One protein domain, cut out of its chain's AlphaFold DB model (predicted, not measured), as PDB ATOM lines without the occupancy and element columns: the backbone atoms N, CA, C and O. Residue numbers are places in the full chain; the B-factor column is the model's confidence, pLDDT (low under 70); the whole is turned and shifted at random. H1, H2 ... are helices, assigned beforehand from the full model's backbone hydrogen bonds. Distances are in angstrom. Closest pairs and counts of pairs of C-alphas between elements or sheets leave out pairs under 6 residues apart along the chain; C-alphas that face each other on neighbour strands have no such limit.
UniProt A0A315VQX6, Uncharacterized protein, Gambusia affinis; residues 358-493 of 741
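This is residues 358 to 493 of the 741 residues of an uncharacterized protein of Gambusia affinis (UniProt A0A315VQX6). Three helices, H3, H6 and H7, lie side by side in a row as one layer; H1 crosses H3 on one face of that layer, and H4 and H5 cover the same face further along. Short H2 packs at the start of H1, at one end of the long axis, and a loop sticks out at the other end with residues 437 to 442. The printed part has 136 residues with seven named helices, H1 to H7 in chain order, and no named strand: all helix. It is compact, with a radius of gyration of the C-alphas of 15.2 A, yet elongated, spanning 50 by 29 by 26 A.

H1, residues 361 to 375, begins at C-alpha 361 (64.225, 32.014, -90.787) and is 21.3 A long. H2 holds residues 383 to 390, 10.4 A. H3, residues 401 to 411, measures 15.3 A, and H4, residues 419 to 430, measures 15.9 A. H5, residues 450 to 458, begins at C-alpha 450 (68.218, 6.532, -92.889) and spans 12.0 A. H6, residues 461 to 474, is 20.2 A long. H7, residues 480 to 493, is 18.3 A long and ends at C-alpha 493 (67.954, 0.667, -76.245).

The helix packing is part aligned, part crossed. H1 touches H2 with residues 361 to 365 alone, the closest C-alphas being those of Leu 361 and Leu 390, 5.9 A apart. With residues 367 to 371 alone H1 touches H3, at a steep tilt of 66 degrees; the closest C-alphas, of Phe 368 and Phe 408, are 6.3 A apart. H3 touches H6 at a shallow tilt of 10 degrees, the same way, closest at the C-alphas of Arg 406 and Val 467, 5.6 A. H4 touches H7 the same way at a shallow tilt of 10 degrees, closest at the C-alphas of Thr 430 and Ala 484, 6.5 A. H5 and H6 form a helical hairpin, closest at the C-alphas of Ile 452 and Ser 464, 5.7 A. H6 and H7 form another, closest at the C-alphas of Ser 472 and Phe 481, 5.2 A. H3 and H7 are apart. Every O i to N i+4 pair is within hydrogen-bond range in H1 to H6, and 9 of 10 are in H7.

The C-alphas farthest apart, of Asp 393 and Ile 440, are 50.7 A from each other. The printed part has no cut. The link from H4 to H5, 19 residues, is long. Mean pLDDT of the printed part is 76.9; 37 residues are under 70, among them 390 to 400 and 434 to 444.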
ATOM      1  N   ARG A 358      71.075  32.503 -83.117       55.56
ATOM      2  CA  ARG A 358      69.879  33.015 -83.820       55.56
ATOM      3  C   ARG A 358      69.995  32.819 -85.337       55.56
ATOM      4  O   ARG A 358      70.378  33.736 -86.056       55.56
ATOM      5  N   LYS A 359      69.651  31.629 -85.841       62.50
ATOM      6  CA  LYS A 359      69.596  31.393 -87.297       62.50
ATOM      7  C   LYS A 359      68.448  32.201 -87.936       62.50
ATOM      8  O   LYS A 359      67.326  32.075 -87.443       62.50
ATOM      9  N   PRO A 360      68.667  32.968 -89.024       71.56
ATOM     10  CA  PRO A 360      67.596  33.609 -89.787       71.56
ATOM     11  C   PRO A 360      66.593  32.580 -90.307       71.56
ATOM     12  O   PRO A 360      67.005  31.500 -90.732       71.56
ATOM     13  N   LEU A 361      65.299  32.920 -90.343       70.12
ATOM     14  CA  LEU A 361      64.225  32.014 -90.787       70.12
ATOM     15  C   LEU A 361      64.511  31.385 -92.158       70.12
ATOM     16  O   LEU A 361      64.315  30.191 -92.334       70.12
ATOM     17  N   LYS A 362      65.089  32.137 -93.101       71.00
ATOM     18  CA  LYS A 362      65.489  31.609 -94.419       71.00
ATOM     19  C   LYS A 362      66.499  30.458 -94.319       71.00
ATOM     20  O   LYS A 362      66.362  29.456 -95.012       71.00
ATOM     21  N   THR A 363      67.479  30.559 -93.421       70.88
ATOM     22  CA  THR A 363      68.462  29.495 -93.162       70.88
ATOM     23  C   THR A 363      67.818  28.289 -92.472       70.88
ATOM     24  O   THR A 363      68.214  27.151 -92.721       70.88
ATOM     25  N   GLN A 364      66.814  28.518 -91.621       71.31
ATOM     26  CA  GLN A 364      66.047  27.444 -90.981       71.31
ATOM     27  C   GLN A 364      65.204  26.681 -92.008       71.31
ATOM     28  O   GLN A 364      65.304  25.461 -92.087       71.31
ATOM     29  N   LEU A 365      64.454  27.401 -92.850       75.06
ATOM     30  CA  LEU A 365      63.676  26.834 -93.952       75.06
ATOM     31  C   LEU A 365      64.571  26.016 -94.885       75.06
ATOM     32  O   LEU A 365      64.248  24.877 -95.207       75.06
ATOM     33  N   LEU A 366      65.731  26.561 -95.252       75.00
ATOM     34  CA  LEU A 366      66.704  25.833 -96.055       75.00
ATOM     35  C   LEU A 366      67.182  24.554 -95.356       75.00
ATOM     36  O   LEU A 366      67.299  23.529 -96.015       75.00
ATOM     37  N   SER A 367      67.396  24.579 -94.035       71.56
ATOM     38  CA  SER A 367      67.771  23.387 -93.258       71.56
ATOM     39  C   SER A 367      66.664  22.324 -93.260       71.56
ATOM     40  O   SER A 367      66.963  21.135 -93.346       71.56
ATOM     41  N   PHE A 368      65.392  22.727 -93.211       75.75
ATOM     42  CA  PHE A 368      64.258  21.801 -93.285       75.75
ATOM     43  C   PHE A 368      64.082  21.200 -94.677       75.75
ATOM     44  O   PHE A 368      63.944  19.986 -94.800       75.75
ATOM     45  N   LEU A 369      64.154  22.026 -95.724       76.44
ATOM     46  CA  LEU A 369      64.134  21.562 -97.114       76.44
ATOM     47  C   LEU A 369      65.308  20.613 -97.389       76.44
ATOM     48  O   LEU A 369      65.144  19.591 -98.047       76.44
ATOM     49  N   SER A 370      66.478  20.935 -96.836       73.31
ATOM     50  CA  SER A 370      67.695  20.128 -96.920       73.31
ATOM     51  C   SER A 370      67.509  18.766 -96.260       73.31
ATOM     52  O   SER A 370      67.837  17.745 -96.857       73.31
ATOM     53  N   LEU A 371      66.946  18.749 -95.046       73.94
ATOM     54  CA  LEU A 371      66.629  17.526 -94.316       73.94
ATOM     55  C   LEU A 371      65.639  16.663 -95.110       73.94
ATOM     56  O   LEU A 371      65.913  15.495 -95.367       73.94
ATOM     57  N   LEU A 372      64.512  17.237 -95.529       75.06
ATOM     58  CA  LEU A 372      63.485  16.519 -96.280       75.06
ATOM     59  C   LEU A 372      64.041  15.915 -97.567       75.06
ATOM     60  O   LEU A 372      63.908  14.717 -97.777       75.06
ATOM     61  N   ASN A 373      64.735  16.703 -98.386       72.12
ATOM     62  CA  ASN A 373      65.241  16.221 -99.667       72.12
ATOM     63  C   ASN A 373      66.382  15.205 -99.552       72.12
ATOM     64  O   ASN A 373      66.539  14.375-100.449       72.12
ATOM     65  N   ALA A 374      67.176  15.262 -98.480       69.62
ATOM     66  CA  ALA A 374      68.248  14.299 -98.247       69.62
ATOM     67  C   ALA A 374      67.710  12.906 -97.889       69.62
ATOM     68  O   ALA A 374      68.298  11.907 -98.289       69.62
ATOM     69  N   TYR A 375      66.599  12.839 -97.152       72.19
ATOM     70  CA  TYR A 375      66.064  11.583 -96.614       72.19
ATOM     71  C   TYR A 375      64.755  11.126 -97.275       72.19
ATOM     72  O   TYR A 375      64.355   9.977 -97.114       72.19
ATOM     73  N   VAL A 376      64.087  12.002 -98.025       69.56
ATOM     74  CA  VAL A 376      62.868  11.725 -98.797       69.56
ATOM     75  C   VAL A 376      63.003  12.362-100.188       69.56
ATOM     76  O   VAL A 376      62.433  13.421-100.468       69.56
ATOM     77  N   PRO A 377      63.788  11.756-101.096       63.56
ATOM     78  CA  PRO A 377      64.066  12.349-102.397       63.56
ATOM     79  C   PRO A 377      62.790  12.630-103.210       63.56
ATOM     80  O   PRO A 377      62.015  11.724-103.499       63.56
ATOM     81  N   GLY A 378      62.602  13.869-103.675       59.72
ATOM     82  CA  GLY A 378      61.399  14.283-104.420       59.72
ATOM     83  C   GLY A 378      60.261  14.830-103.549       59.72
ATOM     84  O   GLY A 378      59.217  15.203-104.098       59.72
ATOM     85  N   SER A 379      60.478  14.907-102.230       67.06
ATOM     86  CA  SER A 379      59.643  15.671-101.304       67.06
ATOM     87  C   SER A 379      59.573  17.149-101.688       67.06
ATOM     88  O   SER A 379      60.471  17.682-102.338       67.06
ATOM     89  N   TYR A 380      58.505  17.821-101.277       70.31
ATOM     90  CA  TYR A 380      58.334  19.253-101.485       70.31
ATOM     91  C   TYR A 380      57.526  19.862-100.341       70.31
ATOM     92  O   TYR A 380      56.773  19.171 -99.653       70.31
ATOM     93  N   LEU A 381      57.678  21.169-100.154       70.69
ATOM     94  CA  LEU A 381      56.824  21.976 -99.288       70.69
ATOM     95  C   LEU A 381      56.041  22.949-100.164       70.69
ATOM     96  O   LEU A 381      56.563  23.414-101.178       70.69
ATOM     97  N   LEU A 382      54.794  23.242 -99.796       66.12
ATOM     98  CA  LEU A 382      54.014  24.239-100.522       66.12
ATOM     99  C   LEU A 382      54.601  25.631-100.267       66.12
ATOM    100  O   LEU A 382      55.100  25.926 -99.177       66.12
ATOM    101  N   GLU A 383      54.517  26.503-101.272       63.38
ATOM    102  CA  GLU A 383      54.965  27.892-101.150       63.38
ATOM    103  C   GLU A 383      54.202  28.633-100.047       63.38
ATOM    104  O   GLU A 383      54.810  29.407 -99.304       63.38
ATOM    105  N   SER A 384      52.902  28.355 -99.896       64.44
ATOM    106  CA  SER A 384      52.072  28.878 -98.806       64.44
ATOM    107  C   SER A 384      52.673  28.548 -97.443       64.44
ATOM    108  O   SER A 384      52.885  29.447 -96.636       64.44
ATOM    109  N   ASP A 385      53.048  27.286 -97.235       67.31
ATOM    110  CA  ASP A 385      53.565  26.785 -95.959       67.31
ATOM    111  C   ASP A 385      54.946  27.387 -95.660       67.31
ATOM    112  O   ASP A 385      55.243  27.795 -94.535       67.31
ATOM    113  N   CYS A 386      55.792  27.500 -96.690       71.75
ATOM    114  CA  CYS A 386      57.102  28.140 -96.581       71.75
ATOM    115  C   CYS A 386      56.975  29.636 -96.276       71.75
ATOM    116  O   CYS A 386      57.703  30.166 -95.436       71.75
ATOM    117  N   SER A 387      56.045  30.317 -96.944       66.56
ATOM    118  CA  SER A 387      55.778  31.740 -96.750       66.56
ATOM    119  C   SER A 387      55.210  32.013 -95.364       66.56
ATOM    120  O   SER A 387      55.645  32.952 -94.703       66.56
ATOM    121  N   ASP A 388      54.286  31.179 -94.892       69.56
ATOM    122  CA  ASP A 388      53.719  31.287 -93.551       69.56
ATOM    123  C   ASP A 388      54.780  31.057 -92.477       69.56
ATOM    124  O   ASP A 388      54.856  31.831 -91.521       69.56
ATOM    125  N   PHE A 389      55.686  30.097 -92.667       72.00
ATOM    126  CA  PHE A 389      56.839  29.930 -91.784       72.00
ATOM    127  C   PHE A 389      57.729  31.184 -91.725       72.00
ATOM    128  O   PHE A 389      58.123  31.616 -90.642       72.00
ATOM    129  N   LEU A 390      58.018  31.808 -92.872       68.06
ATOM    130  CA  LEU A 390      58.857  33.012 -92.945       68.06
ATOM    131  C   LEU A 390      58.217  34.257 -92.301       68.06
ATOM    132  O   LEU A 390      58.940  35.216 -92.030       68.06
ATOM    133  N   LYS A 391      56.903  34.254 -92.034       67.62
ATOM    134  CA  LYS A 391      56.187  35.354 -91.357       67.62
ATOM    135  C   LYS A 391      56.333  35.344 -89.826       67.62
ATOM    136  O   LYS A 391      56.027  36.355 -89.199       67.62
ATOM    137  N   HIS A 392      56.785  34.246 -89.210       59.53
ATOM    138  CA  HIS A 392      56.819  34.088 -87.747       59.53
ATOM    139  C   HIS A 392      58.234  34.277 -87.169       59.53
ATOM    140  O   HIS A 392      59.139  33.501 -87.464       59.53
ATOM    141  N   ASP A 393      58.437  35.274 -86.297       49.31
ATOM    142  CA  ASP A 393      59.757  35.612 -85.737       49.31
ATOM    143  C   ASP A 393      60.114  34.779 -84.490       49.31
ATOM    144  O   ASP A 393      59.885  35.178 -83.345       49.31
ATOM    145  N   HIS A 394      60.682  33.587 -84.702       53.56
ATOM    146  CA  HIS A 394      61.200  32.747 -83.618       53.56
ATOM    147  C   HIS A 394      62.606  32.206 -83.925       53.56
ATOM    148  O   HIS A 394      62.799  31.334 -84.779       53.56
ATOM    149  N   SER A 395      63.610  32.662 -83.167       50.91
ATOM    150  CA  SER A 395      64.995  32.178 -83.260       50.91
ATOM    151  C   SER A 395      65.143  30.718 -82.803       50.91
ATOM    152  O   SER A 395      64.599  30.350 -81.763       50.91
ATOM    153  N   LEU A 396      65.910  29.907 -83.540       52.97
ATOM    154  CA  LEU A 396      66.271  28.530 -83.158       52.97
ATOM    155  C   LEU A 396      67.531  28.451 -82.285       52.97
ATOM    156  O   LEU A 396      68.458  29.248 -82.447       52.97
ATOM    157  N   GLN A 397      67.600  27.393 -81.472       45.50
ATOM    158  CA  GLN A 397      68.842  26.774 -81.001       45.50
ATOM    159  C   GLN A 397      68.938  25.383 -81.644       45.50
ATOM    160  O   GLN A 397      68.122  24.530 -81.328       45.50
ATOM    161  N   GLY A 398      69.898  25.142 -82.544       49.62
ATOM    162  CA  GLY A 398      70.076  23.788 -83.088       49.62
ATOM    163  C   GLY A 398      71.052  23.657 -84.260       49.62
ATOM    164  O   GLY A 398      71.003  24.408 -85.243       49.62
ATOM    165  N   VAL A 399      71.952  22.676 -84.146       57.75
ATOM    166  CA  VAL A 399      72.885  22.209 -85.195       57.75
ATOM    167  C   VAL A 399      72.770  20.682 -85.395       57.75
ATOM    168  O   VAL A 399      73.268  20.164 -86.389       57.75
ATOM    169  N   ALA A 400      72.097  19.961 -84.486       65.81
ATOM    170  CA  ALA A 400      71.906  18.512 -84.553       65.81
ATOM    171  C   ALA A 400      70.765  18.117 -85.515       65.81
ATOM    172  O   ALA A 400      69.814  18.881 -85.726       65.81
ATOM    173  N   ARG A 401      70.841  16.914 -86.103       71.12
ATOM    174  CA  ARG A 401      69.800  16.372 -86.996       71.12
ATOM    175  C   ARG A 401      68.515  16.117 -86.221       71.12
ATOM    176  O   ARG A 401      67.436  16.405 -86.733       71.12
ATOM    177  N   SER A 402      68.631  15.648 -84.979       78.81
ATOM    178  CA  SER A 402      67.480  15.435 -84.100       78.81
ATOM    179  C   SER A 402      66.751  16.735 -83.734       78.81
ATOM    180  O   SER A 402      65.524  16.774 -83.808       78.81
ATOM    181  N   ASP A 403      67.480  17.813 -83.418       75.50
ATOM    182  CA  ASP A 403      66.902  19.150 -83.199       75.50
ATOM    183  C   ASP A 403      66.164  19.631 -84.451       75.50
ATOM    184  O   ASP A 403      64.986  19.965 -84.385       75.50
ATOM    185  N   THR A 404      66.829  19.563 -85.610       73.31
ATOM    186  CA  THR A 404      66.257  20.002 -86.893       73.31
ATOM    187  C   THR A 404      64.981  19.229 -87.231       73.31
ATOM    188  O   THR A 404      63.993  19.826 -87.652       73.31
ATOM    189  N   ALA A 405      64.967  17.910 -87.009       81.62
ATOM    190  CA  ALA A 405      63.790  17.077 -87.222       81.62
ATOM    191  C   ALA A 405      62.648  17.426 -86.253       81.62
ATOM    192  O   ALA A 405      61.502  17.544 -86.683       81.62
ATOM    193  N   ARG A 406      62.930  17.635 -84.960       86.44
ATOM    194  CA  ARG A 406      61.909  18.058 -83.983       86.44
ATOM    195  C   ARG A 406      61.334  19.426 -84.320       86.44
ATOM    196  O   ARG A 406      60.119  19.584 -84.312       86.44
ATOM    197  N   ASP A 407      62.189  20.393 -84.628       79.31
ATOM    198  CA  ASP A 407      61.765  21.751 -84.962       79.31
ATOM    199  C   ASP A 407      60.916  21.772 -86.230       79.31
ATOM    200  O   ASP A 407      59.891  22.453 -86.273       79.31
ATOM    201  N   PHE A 408      61.290  20.966 -87.228       82.19
ATOM    202  CA  PHE A 408      60.479  20.752 -88.418       82.19
ATOM    203  C   PHE A 408      59.084  20.219 -88.054       82.19
ATOM    204  O   PHE A 408      58.081  20.833 -88.413       82.19
ATOM    205  N   LEU A 409      59.004  19.148 -87.257       86.06
ATOM    206  CA  LEU A 409      57.730  18.564 -86.813       86.06
ATOM    207  C   LEU A 409      56.871  19.530 -85.982       86.06
ATOM    208  O   LEU A 409      55.648  19.446 -86.011       86.06
ATOM    209  N   LEU A 410      57.487  20.415 -85.201       83.25
ATOM    210  CA  LEU A 410      56.763  21.342 -84.331       83.25
ATOM    211  C   LEU A 410      56.285  22.598 -85.065       83.25
ATOM    212  O   LEU A 410      55.265  23.159 -84.672       83.25
ATOM    213  N   ARG A 411      57.011  23.051 -86.097       75.44
ATOM    214  CA  ARG A 411      56.761  24.344 -86.757       75.44
ATOM    215  C   ARG A 411      56.151  24.237 -88.151       75.44
ATOM    216  O   ARG A 411      55.364  25.102 -88.509       75.44
ATOM    217  N   PHE A 412      56.499  23.210 -88.927       73.44
ATOM    218  CA  PHE A 412      55.958  23.003 -90.281       73.44
ATOM    219  C   PHE A 412      54.685  22.163 -90.305       73.44
ATOM    220  O   PHE A 412      54.029  22.055 -91.337       73.44
ATOM    221  N   CYS A 413      54.328  21.557 -89.178       74.31
ATOM    222  CA  CYS A 413      53.115  20.772 -89.051       74.31
ATOM    223  C   CYS A 413      52.092  21.557 -88.221       74.31
ATOM    224  O   CYS A 413      52.161  21.514 -86.987       74.31
ATOM    225  N   PRO A 414      51.137  22.274 -88.845       69.88
ATOM    226  CA  PRO A 414      49.956  22.761 -88.133       69.88
ATOM    227  C   PRO A 414      49.119  21.577 -87.615       69.88
ATOM    228  O   PRO A 414      49.472  20.415 -87.819       69.88
ATOM    229  N   ASP A 415      48.034  21.841 -86.888       68.56
ATOM    230  CA  ASP A 415      47.195  20.760 -86.344       68.56
ATOM    231  C   ASP A 415      46.506  19.938 -87.449       68.56
ATOM    232  O   ASP A 415      46.318  18.732 -87.295       68.56
ATOM    233  N   GLU A 416      46.248  20.552 -88.607       73.06
ATOM    234  CA  GLU A 416      45.822  19.866 -89.829       73.06
ATOM    235  C   GLU A 416      46.950  19.843 -90.868       73.06
ATOM    236  O   GLU A 416      47.177  20.801 -91.603       73.06
ATOM    237  N   VAL A 417      47.682  18.729 -90.934       77.69
ATOM    238  CA  VAL A 417      48.783  18.536 -91.892       77.69
ATOM    239  C   VAL A 417      48.261  17.978 -93.211       77.69
ATOM    240  O   VAL A 417      47.481  17.024 -93.227       77.69
ATOM    241  N   SER A 418      48.736  18.527 -94.333       75.44
ATOM    242  CA  SER A 418      48.370  18.022 -95.657       75.44
ATOM    243  C   SER A 418      48.751  16.534 -95.823       75.44
ATOM    244  O   SER A 418      49.814  16.112 -95.349       75.44
ATOM    245  N   PRO A 419      47.941  15.714 -96.525       76.06
ATOM    246  CA  PRO A 419      48.242  14.292 -96.715       76.06
ATOM    247  C   PRO A 419      49.615  14.029 -97.350       76.06
ATOM    248  O   PRO A 419      50.288  13.071 -96.974       76.06
ATOM    249  N   CYS A 420      50.056  14.900 -98.267       73.81
ATOM    250  CA  CYS A 420      51.372  14.801 -98.901       73.81
ATOM    251  C   CYS A 420      52.508  15.005 -97.888       73.81
ATOM    252  O   CYS A 420      53.418  14.183 -97.817       73.81
ATOM    253  N   LEU A 421      52.433  16.062 -97.068       77.38
ATOM    254  CA  LEU A 421      53.450  16.357 -96.058       77.38
ATOM    255  C   LEU A 421      53.509  15.264 -94.985       77.38
ATOM    256  O   LEU A 421      54.595  14.835 -94.598       77.38
ATOM    257  N   LEU A 422      52.354  14.742 -94.561       83.75
ATOM    258  CA  LEU A 422      52.299  13.580 -93.674       83.75
ATOM    259  C   LEU A 422      52.957  12.348 -94.315       83.75
ATOM    260  O   LEU A 422      53.660  11.611 -93.625       83.75
ATOM    261  N   GLY A 423      52.765  12.137 -95.621       81.69
ATOM    262  CA  GLY A 423      53.465  11.113 -96.397       81.69
ATOM    263  C   GLY A 423      54.986  11.257 -96.310       81.69
ATOM    264  O   GLY A 423      55.662  10.306 -95.930       81.69
ATOM    265  N   PHE A 424      55.517  12.460 -96.544       81.81
ATOM    266  CA  PHE A 424      56.958  12.717 -96.433       81.81
ATOM    267  C   PHE A 424      57.486  12.506 -95.017       81.81
ATOM    268  O   PHE A 424      58.548  11.925 -94.844       81.81
ATOM    269  N   ILE A 425      56.745  12.913 -93.988       87.25
ATOM    270  CA  ILE A 425      57.158  12.712 -92.592       87.25
ATOM    271  C   ILE A 425      57.177  11.224 -92.227       87.25
ATOM    272  O   ILE A 425      58.081  10.770 -91.522       87.25
ATOM    273  N   LYS A 426      56.194  10.452 -92.706       89.06
ATOM    274  CA  LYS A 426      56.190   8.993 -92.545       89.06
ATOM    275  C   LYS A 426      57.429   8.392 -93.197       89.06
ATOM    276  O   LYS A 426      58.128   7.627 -92.534       89.06
ATOM    277  N   ASP A 427      57.734   8.772 -94.434       83.12
ATOM    278  CA  ASP A 427      58.907   8.263 -95.139       83.12
ATOM    279  C   ASP A 427      60.203   8.637 -94.403       83.12
ATOM    280  O   ASP A 427      60.988   7.759 -94.053       83.12
ATOM    281  N   LEU A 428      60.349   9.909 -94.025       86.81
ATOM    282  CA  LEU A 428      61.497  10.452 -93.297       86.81
ATOM    283  C   LEU A 428      61.830   9.656 -92.024       86.81
ATOM    284  O   LEU A 428      62.997   9.395 -91.721       86.81
ATOM    285  N   LEU A 429      60.808   9.285 -91.251       91.44
ATOM    286  CA  LEU A 429      60.979   8.708 -89.915       91.44
ATOM    287  C   LEU A 429      60.827   7.185 -89.861       91.44
ATOM    288  O   LEU A 429      61.242   6.581 -88.872       91.44
ATOM    289  N   THR A 430      60.203   6.562 -90.865       89.69
ATOM    290  CA  THR A 430      59.809   5.143 -90.781       89.69
ATOM    291  C   THR A 430      60.120   4.307 -92.021       89.69
ATOM    292  O   THR A 430      60.197   3.085 -91.890       89.69
ATOM    293  N   LYS A 431      60.345   4.908 -93.200       84.62
ATOM    294  CA  LYS A 431      60.693   4.147 -94.408       84.62
ATOM    295  C   LYS A 431      62.124   3.650 -94.307       84.62
ATOM    296  O   LYS A 431      63.045   4.420 -94.060       84.62
ATOM    297  N   ARG A 432      62.283   2.341 -94.464       85.00
ATOM    298  CA  ARG A 432      63.564   1.638 -94.367       85.00
ATOM    299  C   ARG A 432      64.101   1.438 -95.776       85.00
ATOM    300  O   ARG A 432      63.310   1.257 -96.700       85.00
ATOM    301  N   GLU A 433      65.414   1.479 -95.924       73.12
ATOM    302  CA  GLU A 433      66.101   1.179 -97.183       73.12
ATOM    303  C   GLU A 433      66.633  -0.257 -97.167       73.12
ATOM    304  O   GLU A 433      66.611  -0.912 -96.125       73.12
ATOM    305  N   HIS A 434      67.083  -0.767 -98.311       69.19
ATOM    306  CA  HIS A 434      67.792  -2.044 -98.358       69.19
ATOM    307  C   HIS A 434      69.207  -1.897 -97.785       69.19
ATOM    308  O   HIS A 434      69.844  -0.858 -97.982       69.19
ATOM    309  N   LYS A 435      69.706  -2.934 -97.101       67.38
ATOM    310  CA  LYS A 435      71.071  -2.949 -96.555       67.38
ATOM    311  C   LYS A 435      72.107  -2.821 -97.677       67.38
ATOM    312  O   LYS A 435      71.995  -3.483 -98.706       67.38
ATOM    313  N   LYS A 436      73.140  -2.000 -97.455       58.31
ATOM    314  CA  LYS A 436      74.173  -1.679 -98.466       58.31
ATOM    315  C   LYS A 436      75.222  -2.773 -98.693       58.31
ATOM    316  O   LYS A 436      75.951  -2.700 -99.676       58.31
ATOM    317  N   ASP A 437      75.339  -3.740 -97.789       53.53
ATOM    318  CA  ASP A 437      76.425  -4.730 -97.770       53.53
ATOM    319  C   ASP A 437      76.112  -6.025 -98.538       53.53
ATOM    320  O   ASP A 437      76.980  -6.887 -98.660       53.53
ATOM    321  N   GLY A 438      74.889  -6.171 -99.064       47.31
ATOM    322  CA  GLY A 438      74.458  -7.391 -99.749       47.31
ATOM    323  C   GLY A 438      74.474  -8.638 -98.856       47.31
ATOM    324  O   GLY A 438      74.424  -9.751 -99.383       47.31
ATOM    325  N   SER A 439      74.564  -8.475 -97.529       45.59
ATOM    326  CA  SER A 439      74.570  -9.591 -96.589       45.59
ATOM    327  C   SER A 439      73.190 -10.248 -96.536       45.59
ATOM    328  O   SER A 439      72.173  -9.602 -96.279       45.59
ATOM    329  N   ILE A 440      73.156 -11.559 -96.775       42.00
ATOM    330  CA  ILE A 440      71.963 -12.392 -96.593       42.00
ATOM    331  C   ILE A 440      71.854 -12.711 -95.094       42.00
ATOM    332  O   ILE A 440      72.216 -13.794 -94.642       42.00
ATOM    333  N   GLU A 441      71.428 -11.736 -94.297       47.91
ATOM    334  CA  GLU A 441      70.886 -11.983 -92.953       47.91
ATOM    335  C   GLU A 441      69.346 -11.961 -92.999       47.91
ATOM    336  O   GLU A 441      68.778 -11.588 -94.019       47.91
ATOM    337  N   ASP A 442      68.668 -12.311 -91.894       45.62
ATOM    338  CA  ASP A 442      67.200 -12.470 -91.724       45.62
ATOM    339  C   ASP A 442      66.285 -11.373 -92.349       45.62
ATOM    340  O   ASP A 442      65.065 -11.538 -92.387       45.62
ATOM    341  N   SER A 443      66.820 -10.238 -92.820       55.41
ATOM    342  CA  SER A 443      66.099  -9.241 -93.620       55.41
ATOM    343  C   SER A 443      67.043  -8.406 -94.502       55.41
ATOM    344  O   SER A 443      67.977  -7.786 -93.989       55.41
ATOM    345  N   ASP A 444      66.707  -8.281 -95.793       63.59
ATOM    346  CA  ASP A 444      67.369  -7.397 -96.777       63.59
ATOM    347  C   ASP A 444      67.183  -5.894 -96.488       63.59
ATOM    348  O   ASP A 444      67.695  -5.045 -97.221       63.59
ATOM    349  N   MET A 445      66.410  -5.543 -95.455       72.19
ATOM    350  CA  MET A 445      66.061  -4.170 -95.100       72.19
ATOM    351  C   MET A 445      66.837  -3.693 -93.877       72.19
ATOM    352  O   MET A 445      67.012  -4.416 -92.894       72.19
ATOM    353  N   GLU A 446      67.192  -2.417 -93.891       80.69
ATOM    354  CA  GLU A 446      67.709  -1.694 -92.742       80.69
ATOM    355  C   GLU A 446      66.750  -1.758 -91.543       80.69
ATOM    356  O   GLU A 446      65.528  -1.963 -91.663       80.69
ATOM    357  N   LYS A 447      67.301  -1.567 -90.340       81.75
ATOM    358  CA  LYS A 447      66.513  -1.629 -89.097       81.75
ATOM    359  C   LYS A 447      65.566  -0.437 -88.938       81.75
ATOM    360  O   LYS A 447      64.456  -0.619 -88.423       81.75
ATOM    361  N   PHE A 448      65.983   0.746 -89.391       88.50
ATOM    362  CA  PHE A 448      65.273   2.024 -89.254       88.50
ATOM    363  C   PHE A 448      65.403   2.873 -90.523       88.50
ATOM    364  O   PHE A 448      66.094   2.477 -91.460       88.50
ATOM    365  N   SER A 449      64.723   4.025 -90.567       86.25
ATOM    366  CA  SER A 449      64.946   4.987 -91.646       86.25
ATOM    367  C   SER A 449      66.353   5.567 -91.583       86.25
ATOM    368  O   SER A 449      66.946   5.683 -90.507       86.25
ATOM    369  N   THR A 450      66.865   5.985 -92.736       83.12
ATOM    370  CA  THR A 450      68.218   6.532 -92.889       83.12
ATOM    371  C   THR A 450      68.471   7.717 -91.951       83.12
ATOM    372  O   THR A 450      69.554   7.841 -91.384       83.12
ATOM    373  N   LEU A 451      67.458   8.557 -91.690       83.12
ATOM    374  CA  LEU A 451      67.576   9.640 -90.707       83.12
ATOM    375  C   LEU A 451      67.792   9.107 -89.285       83.12
ATOM    376  O   LEU A 451      68.659   9.610 -88.574       83.12
ATOM    377  N   ILE A 452      67.011   8.111 -88.863       89.12
ATOM    378  CA  ILE A 452      67.106   7.535 -87.515       89.12
ATOM    379  C   ILE A 452      68.443   6.811 -87.324       89.12
ATOM    380  O   ILE A 452      69.060   6.961 -86.270       89.12
ATOM    381  N   LEU A 453      68.922   6.087 -88.341       84.56
ATOM    382  CA  LEU A 453      70.255   5.475 -88.327       84.56
ATOM    383  C   LEU A 453      71.347   6.541 -88.170       84.56
ATOM    384  O   LEU A 453      72.139   6.467 -87.235       84.56
ATOM    385  N   ASN A 454      71.306   7.602 -88.976       78.88
ATOM    386  CA  ASN A 454      72.290   8.685 -88.899       78.88
ATOM    387  C   ASN A 454      72.258   9.441 -87.559       78.88
ATOM    388  O   ASN A 454      73.299   9.907 -87.093       78.88
ATOM    389  N   ILE A 455      71.085   9.601 -86.931       80.56
ATOM    390  CA  ILE A 455      70.989  10.173 -85.577       80.56
ATOM    391  C   ILE A 455      71.598   9.205 -84.556       80.56
ATOM    392  O   ILE A 455      72.358   9.644 -83.697       80.56
ATOM    393  N   ASN A 456      71.319   7.902 -84.655       84.38
ATOM    394  CA  ASN A 456      71.888   6.897 -83.753       84.38
ATOM    395  C   ASN A 456      73.419   6.823 -83.846       84.38
ATOM    396  O   ASN A 456      74.075   6.669 -82.821       84.38
ATOM    397  N   GLU A 457      73.977   6.916 -85.055       79.50
ATOM    398  CA  GLU A 457      75.419   6.815 -85.305       79.50
ATOM    399  C   GLU A 457      76.190   8.069 -84.883       79.50
ATOM    400  O   GLU A 457      77.281   7.976 -84.321       79.50
ATOM    401  N   VAL A 458      75.648   9.253 -85.188       70.44
ATOM    402  CA  VAL A 458      76.376  10.525 -85.035       70.44
ATOM    403  C   VAL A 458      76.041  11.241 -83.728       70.44
ATOM    404  O   VAL A 458      76.850  12.030 -83.237       70.44
ATOM    405  N   GLU A 459      74.853  11.004 -83.178       81.12
ATOM    406  CA  GLU A 459      74.379  11.632 -81.947       81.12
ATOM    407  C   GLU A 459      74.216  10.580 -80.844       81.12
ATOM    408  O   GLU A 459      75.204  10.097 -80.299       81.12
ATOM    409  N   ASP A 460      72.977  10.261 -80.478       85.00
ATOM    410  CA  ASP A 460      72.650   9.306 -79.431       85.00
ATOM    411  C   ASP A 460      71.273   8.685 -79.697       85.00
ATOM    412  O   ASP A 460      70.348   9.346 -80.180       85.00
ATOM    413  N   LYS A 461      71.108   7.416 -79.321       89.44
ATOM    414  CA  LYS A 461      69.867   6.657 -79.536       89.44
ATOM    415  C   LYS A 461      68.656   7.286 -78.832       89.44
ATOM    416  O   LYS A 461      67.533   7.209 -79.339       89.44
ATOM    417  N   ASN A 462      68.853   7.976 -77.705       90.31
ATOM    418  CA  ASN A 462      67.771   8.697 -77.032       90.31
ATOM    419  C   ASN A 462      67.317   9.931 -77.823       90.31
ATOM    420  O   ASN A 462      66.160  10.341 -77.694       90.31
ATOM    421  N   GLN A 463      68.172  10.514 -78.673       89.62
ATOM    422  CA  GLN A 463      67.765  11.602 -79.565       89.62
ATOM    423  C   GLN A 463      66.801  11.109 -80.642       89.62
ATOM    424  O   GLN A 463      65.776  11.755 -80.873       89.62
ATOM    425  N   SER A 464      67.050   9.932 -81.217       91.62
ATOM    426  CA  SER A 464      66.106   9.266 -82.124       91.62
ATOM    427  C   SER A 464      64.773   8.974 -81.441       91.62
ATOM    428  O   SER A 464      63.712   9.298 -81.983       91.62
ATOM    429  N   ALA A 465      64.809   8.447 -80.211       94.25
ATOM    430  CA  ALA A 465      63.599   8.225 -79.421       94.25
ATOM    431  C   ALA A 465      62.841   9.541 -79.172       94.25
ATOM    432  O   ALA A 465      61.621   9.590 -79.298       94.25
ATOM    433  N   SER A 466      63.550  10.630 -78.868       94.81
ATOM    434  CA  SER A 466      62.961  11.958 -78.678       94.81
ATOM    435  C   SER A 466      62.262  12.477 -79.943       94.81
ATOM    436  O   SER A 466      61.111  12.911 -79.869       94.81
ATOM    437  N   VAL A 467      62.897  12.367 -81.118       93.25
ATOM    438  CA  VAL A 467      62.292  12.747 -82.412       93.25
ATOM    439  C   VAL A 467      61.006  11.960 -82.666       93.25
ATOM    440  O   VAL A 467      59.956  12.548 -82.939       93.25
ATOM    441  N   LEU A 468      61.053  10.635 -82.513       95.88
ATOM    442  CA  LEU A 468      59.891   9.778 -82.737       95.88
ATOM    443  C   LEU A 468      58.779  10.007 -81.694       95.88
ATOM    444  O   LEU A 468      57.600   9.917 -82.034       95.88
ATOM    445  N   LYS A 469      59.115  10.363 -80.444       96.00
ATOM    446  CA  LYS A 469      58.137  10.763 -79.413       96.00
ATOM    447  C   LYS A 469      57.413  12.051 -79.793       96.00
ATOM    448  O   LYS A 469      56.191  12.115 -79.656       96.00
ATOM    449  N   VAL A 470      58.138  13.053 -80.302       94.44
ATOM    450  CA  VAL A 470      57.537  14.294 -80.818       94.44
ATOM    451  C   VAL A 470      56.594  13.982 -81.980       94.44
ATOM    452  O   VAL A 470      55.440  14.408 -81.944       94.44
ATOM    453  N   ALA A 471      57.026  13.162 -82.945       93.88
ATOM    454  CA  ALA A 471      56.181  12.736 -84.062       93.88
ATOM    455  C   ALA A 471      54.930  11.972 -83.589       93.88
ATOM    456  O   ALA A 471      53.816  12.296 -83.986       93.88
ATOM    457  N   SER A 472      55.079  11.003 -82.681       94.75
ATOM    458  CA  SER A 472      53.953  10.224 -82.147       94.75
ATOM    459  C   SER A 472      52.950  11.081 -81.368       94.75
ATOM    460  O   SER A 472      51.750  10.792 -81.408       94.75
ATOM    461  N   LYS A 473      53.416  12.122 -80.664       93.25
ATOM    462  CA  LYS A 473      52.551  13.083 -79.966       93.25
ATOM    463  C   LYS A 473      51.821  14.002 -80.946       93.25
ATOM    464  O   LYS A 473      50.640  14.247 -80.746       93.25
ATOM    465  N   LYS A 474      52.514  14.503 -81.972       90.44
ATOM    466  CA  LYS A 474      51.938  15.417 -82.968       90.44
ATOM    467  C   LYS A 474      50.943  14.709 -83.893       90.44
ATOM    468  O   LYS A 474      49.924  15.286 -84.242       90.44
ATOM    469  N   PHE A 475      51.215  13.452 -84.240       90.56
ATOM    470  CA  PHE A 475      50.366  12.606 -85.077       90.56
ATOM    471  C   PHE A 475      49.759  11.482 -84.238       90.56
ATOM    472  O   PHE A 475      50.159  10.315 -84.312       90.56
ATOM    473  N   ASP A 476      48.806  11.851 -83.392       89.12
ATOM    474  CA  ASP A 476      48.191  10.971 -82.399       89.12
ATOM    475  C   ASP A 476      47.379   9.812 -83.003       89.12
ATOM    476  O   ASP A 476      47.293   8.755 -82.385       89.12
ATOM    477  N   LYS A 477      46.878   9.967 -84.232       90.38
ATOM    478  CA  LYS A 477      46.182   8.916 -84.996       90.38
ATOM    479  C   LYS A 477      47.113   7.956 -85.747       90.38
ATOM    480  O   LYS A 477      46.662   6.925 -86.227       90.38
ATOM    481  N   ASN A 478      48.401   8.274 -85.896       91.94
ATOM    482  CA  ASN A 478      49.320   7.474 -86.713       91.94
ATOM    483  C   ASN A 478      49.975   6.348 -85.888       91.94
ATOM    484  O   ASN A 478      50.611   6.618 -84.866       91.94
ATOM    485  N   SER A 479      49.845   5.097 -86.338       94.31
ATOM    486  CA  SER A 479      50.385   3.898 -85.675       94.31
ATOM    487  C   SER A 479      51.869   3.621 -85.967       94.31
ATOM    488  O   SER A 479      52.532   2.964 -85.166       94.31
ATOM    489  N   LEU A 480      52.441   4.171 -87.045       94.12
ATOM    490  CA  LEU A 480      53.817   3.871 -87.468       94.12
ATOM    491  C   LEU A 480      54.884   4.508 -86.570       94.12
ATOM    492  O   LEU A 480      55.913   3.893 -86.312       94.12
ATOM    493  N   PHE A 481      54.663   5.723 -86.058       95.38
ATOM    494  CA  PHE A 481      55.621   6.366 -85.144       95.38
ATOM    495  C   PHE A 481      55.767   5.631 -83.799       95.38
ATOM    496  O   PHE A 481      56.903   5.363 -83.403       95.38
ATOM    497  N   PRO A 482      54.680   5.260 -83.085       97.00
ATOM    498  CA  PRO A 482      54.806   4.427 -81.889       97.00
ATOM    499  C   PRO A 482      55.328   3.015 -82.206       97.00
ATOM    500  O   PRO A 482      56.106   2.478 -81.424       97.00
ATOM    501  N   GLN A 483      55.016   2.444 -83.375       96.56
ATOM    502  CA  GLN A 483      55.635   1.190 -83.817       96.56
ATOM    503  C   GLN A 483      57.162   1.326 -83.981       96.56
ATOM    504  O   GLN A 483      57.919   0.486 -83.495       96.56
ATOM    505  N   ALA A 484      57.635   2.393 -84.631       95.56
ATOM    506  CA  ALA A 484      59.062   2.673 -84.789       95.56
ATOM    507  C   ALA A 484      59.758   2.904 -83.434       95.56
ATOM    508  O   ALA A 484      60.874   2.421 -83.235       95.56
ATOM    509  N   LEU A 485      59.086   3.564 -82.480       96.19
ATOM    510  CA  LEU A 485      59.565   3.687 -81.097       96.19
ATOM    511  C   LEU A 485      59.736   2.327 -80.430       96.19
ATOM    512  O   LEU A 485      60.793   2.073 -79.864       96.19
ATOM    513  N   ALA A 486      58.736   1.450 -80.523       97.31
ATOM    514  CA  ALA A 486      58.822   0.113 -79.947       97.31
ATOM    515  C   ALA A 486      60.044  -0.646 -80.485       97.31
ATOM    516  O   ALA A 486      60.806  -1.215 -79.707       97.31
ATOM    517  N   ARG A 487      60.281  -0.567 -81.802       95.19
ATOM    518  CA  ARG A 487      61.449  -1.155 -82.477       95.19
ATOM    519  C   ARG A 487      62.778  -0.598 -81.985       95.19
ATOM    520  O   ARG A 487      63.700  -1.371 -81.744       95.19
ATOM    521  N   LEU A 488      62.874   0.719 -81.809       94.88
ATOM    522  CA  LEU A 488      64.069   1.356 -81.257       94.88
ATOM    523  C   LEU A 488      64.318   0.888 -79.816       94.88
ATOM    524  O   LEU A 488      65.450   0.577 -79.449       94.88
ATOM    525  N   TYR A 489      63.254   0.774 -79.022       96.19
ATOM    526  CA  TYR A 489      63.349   0.353 -77.634       96.19
ATOM    527  C   TYR A 489      63.757  -1.111 -77.463       96.19
ATOM    528  O   TYR A 489      64.685  -1.368 -76.705       96.19
ATOM    529  N   TYR A 490      63.142  -2.062 -78.176       94.00
ATOM    530  CA  TYR A 490      63.530  -3.473 -78.031       94.00
ATOM    531  C   TYR A 490      64.831  -3.819 -78.769       94.00
ATOM    532  O   TYR A 490      65.495  -4.778 -78.384       94.00
ATOM    533  N   GLY A 491      65.161  -3.101 -79.848       88.19
ATOM    534  CA  GLY A 491      66.262  -3.456 -80.747       88.19
ATOM    535  C   GLY A 491      67.575  -2.719 -80.491       88.19
ATOM    536  O   GLY A 491      68.628  -3.253 -80.822       88.19
ATOM    537  N   GLU A 492      67.530  -1.503 -79.936       89.56
ATOM    538  CA  GLU A 492      68.719  -0.645 -79.805       89.56
ATOM    539  C   GLU A 492      68.948  -0.093 -78.393       89.56
ATOM    540  O   GLU A 492      70.104   0.136 -78.029       89.56
ATOM    541  N   LEU A 493      67.882   0.155 -77.624       90.38
ATOM    542  CA  LEU A 493      67.954   0.667 -76.245       90.38
ATOM    543  C   LEU A 493      67.772  -0.424 -75.178       90.38
ATOM    544  O   LEU A 493      68.051  -0.173 -74.011       90.38
TER     545      LEU A 493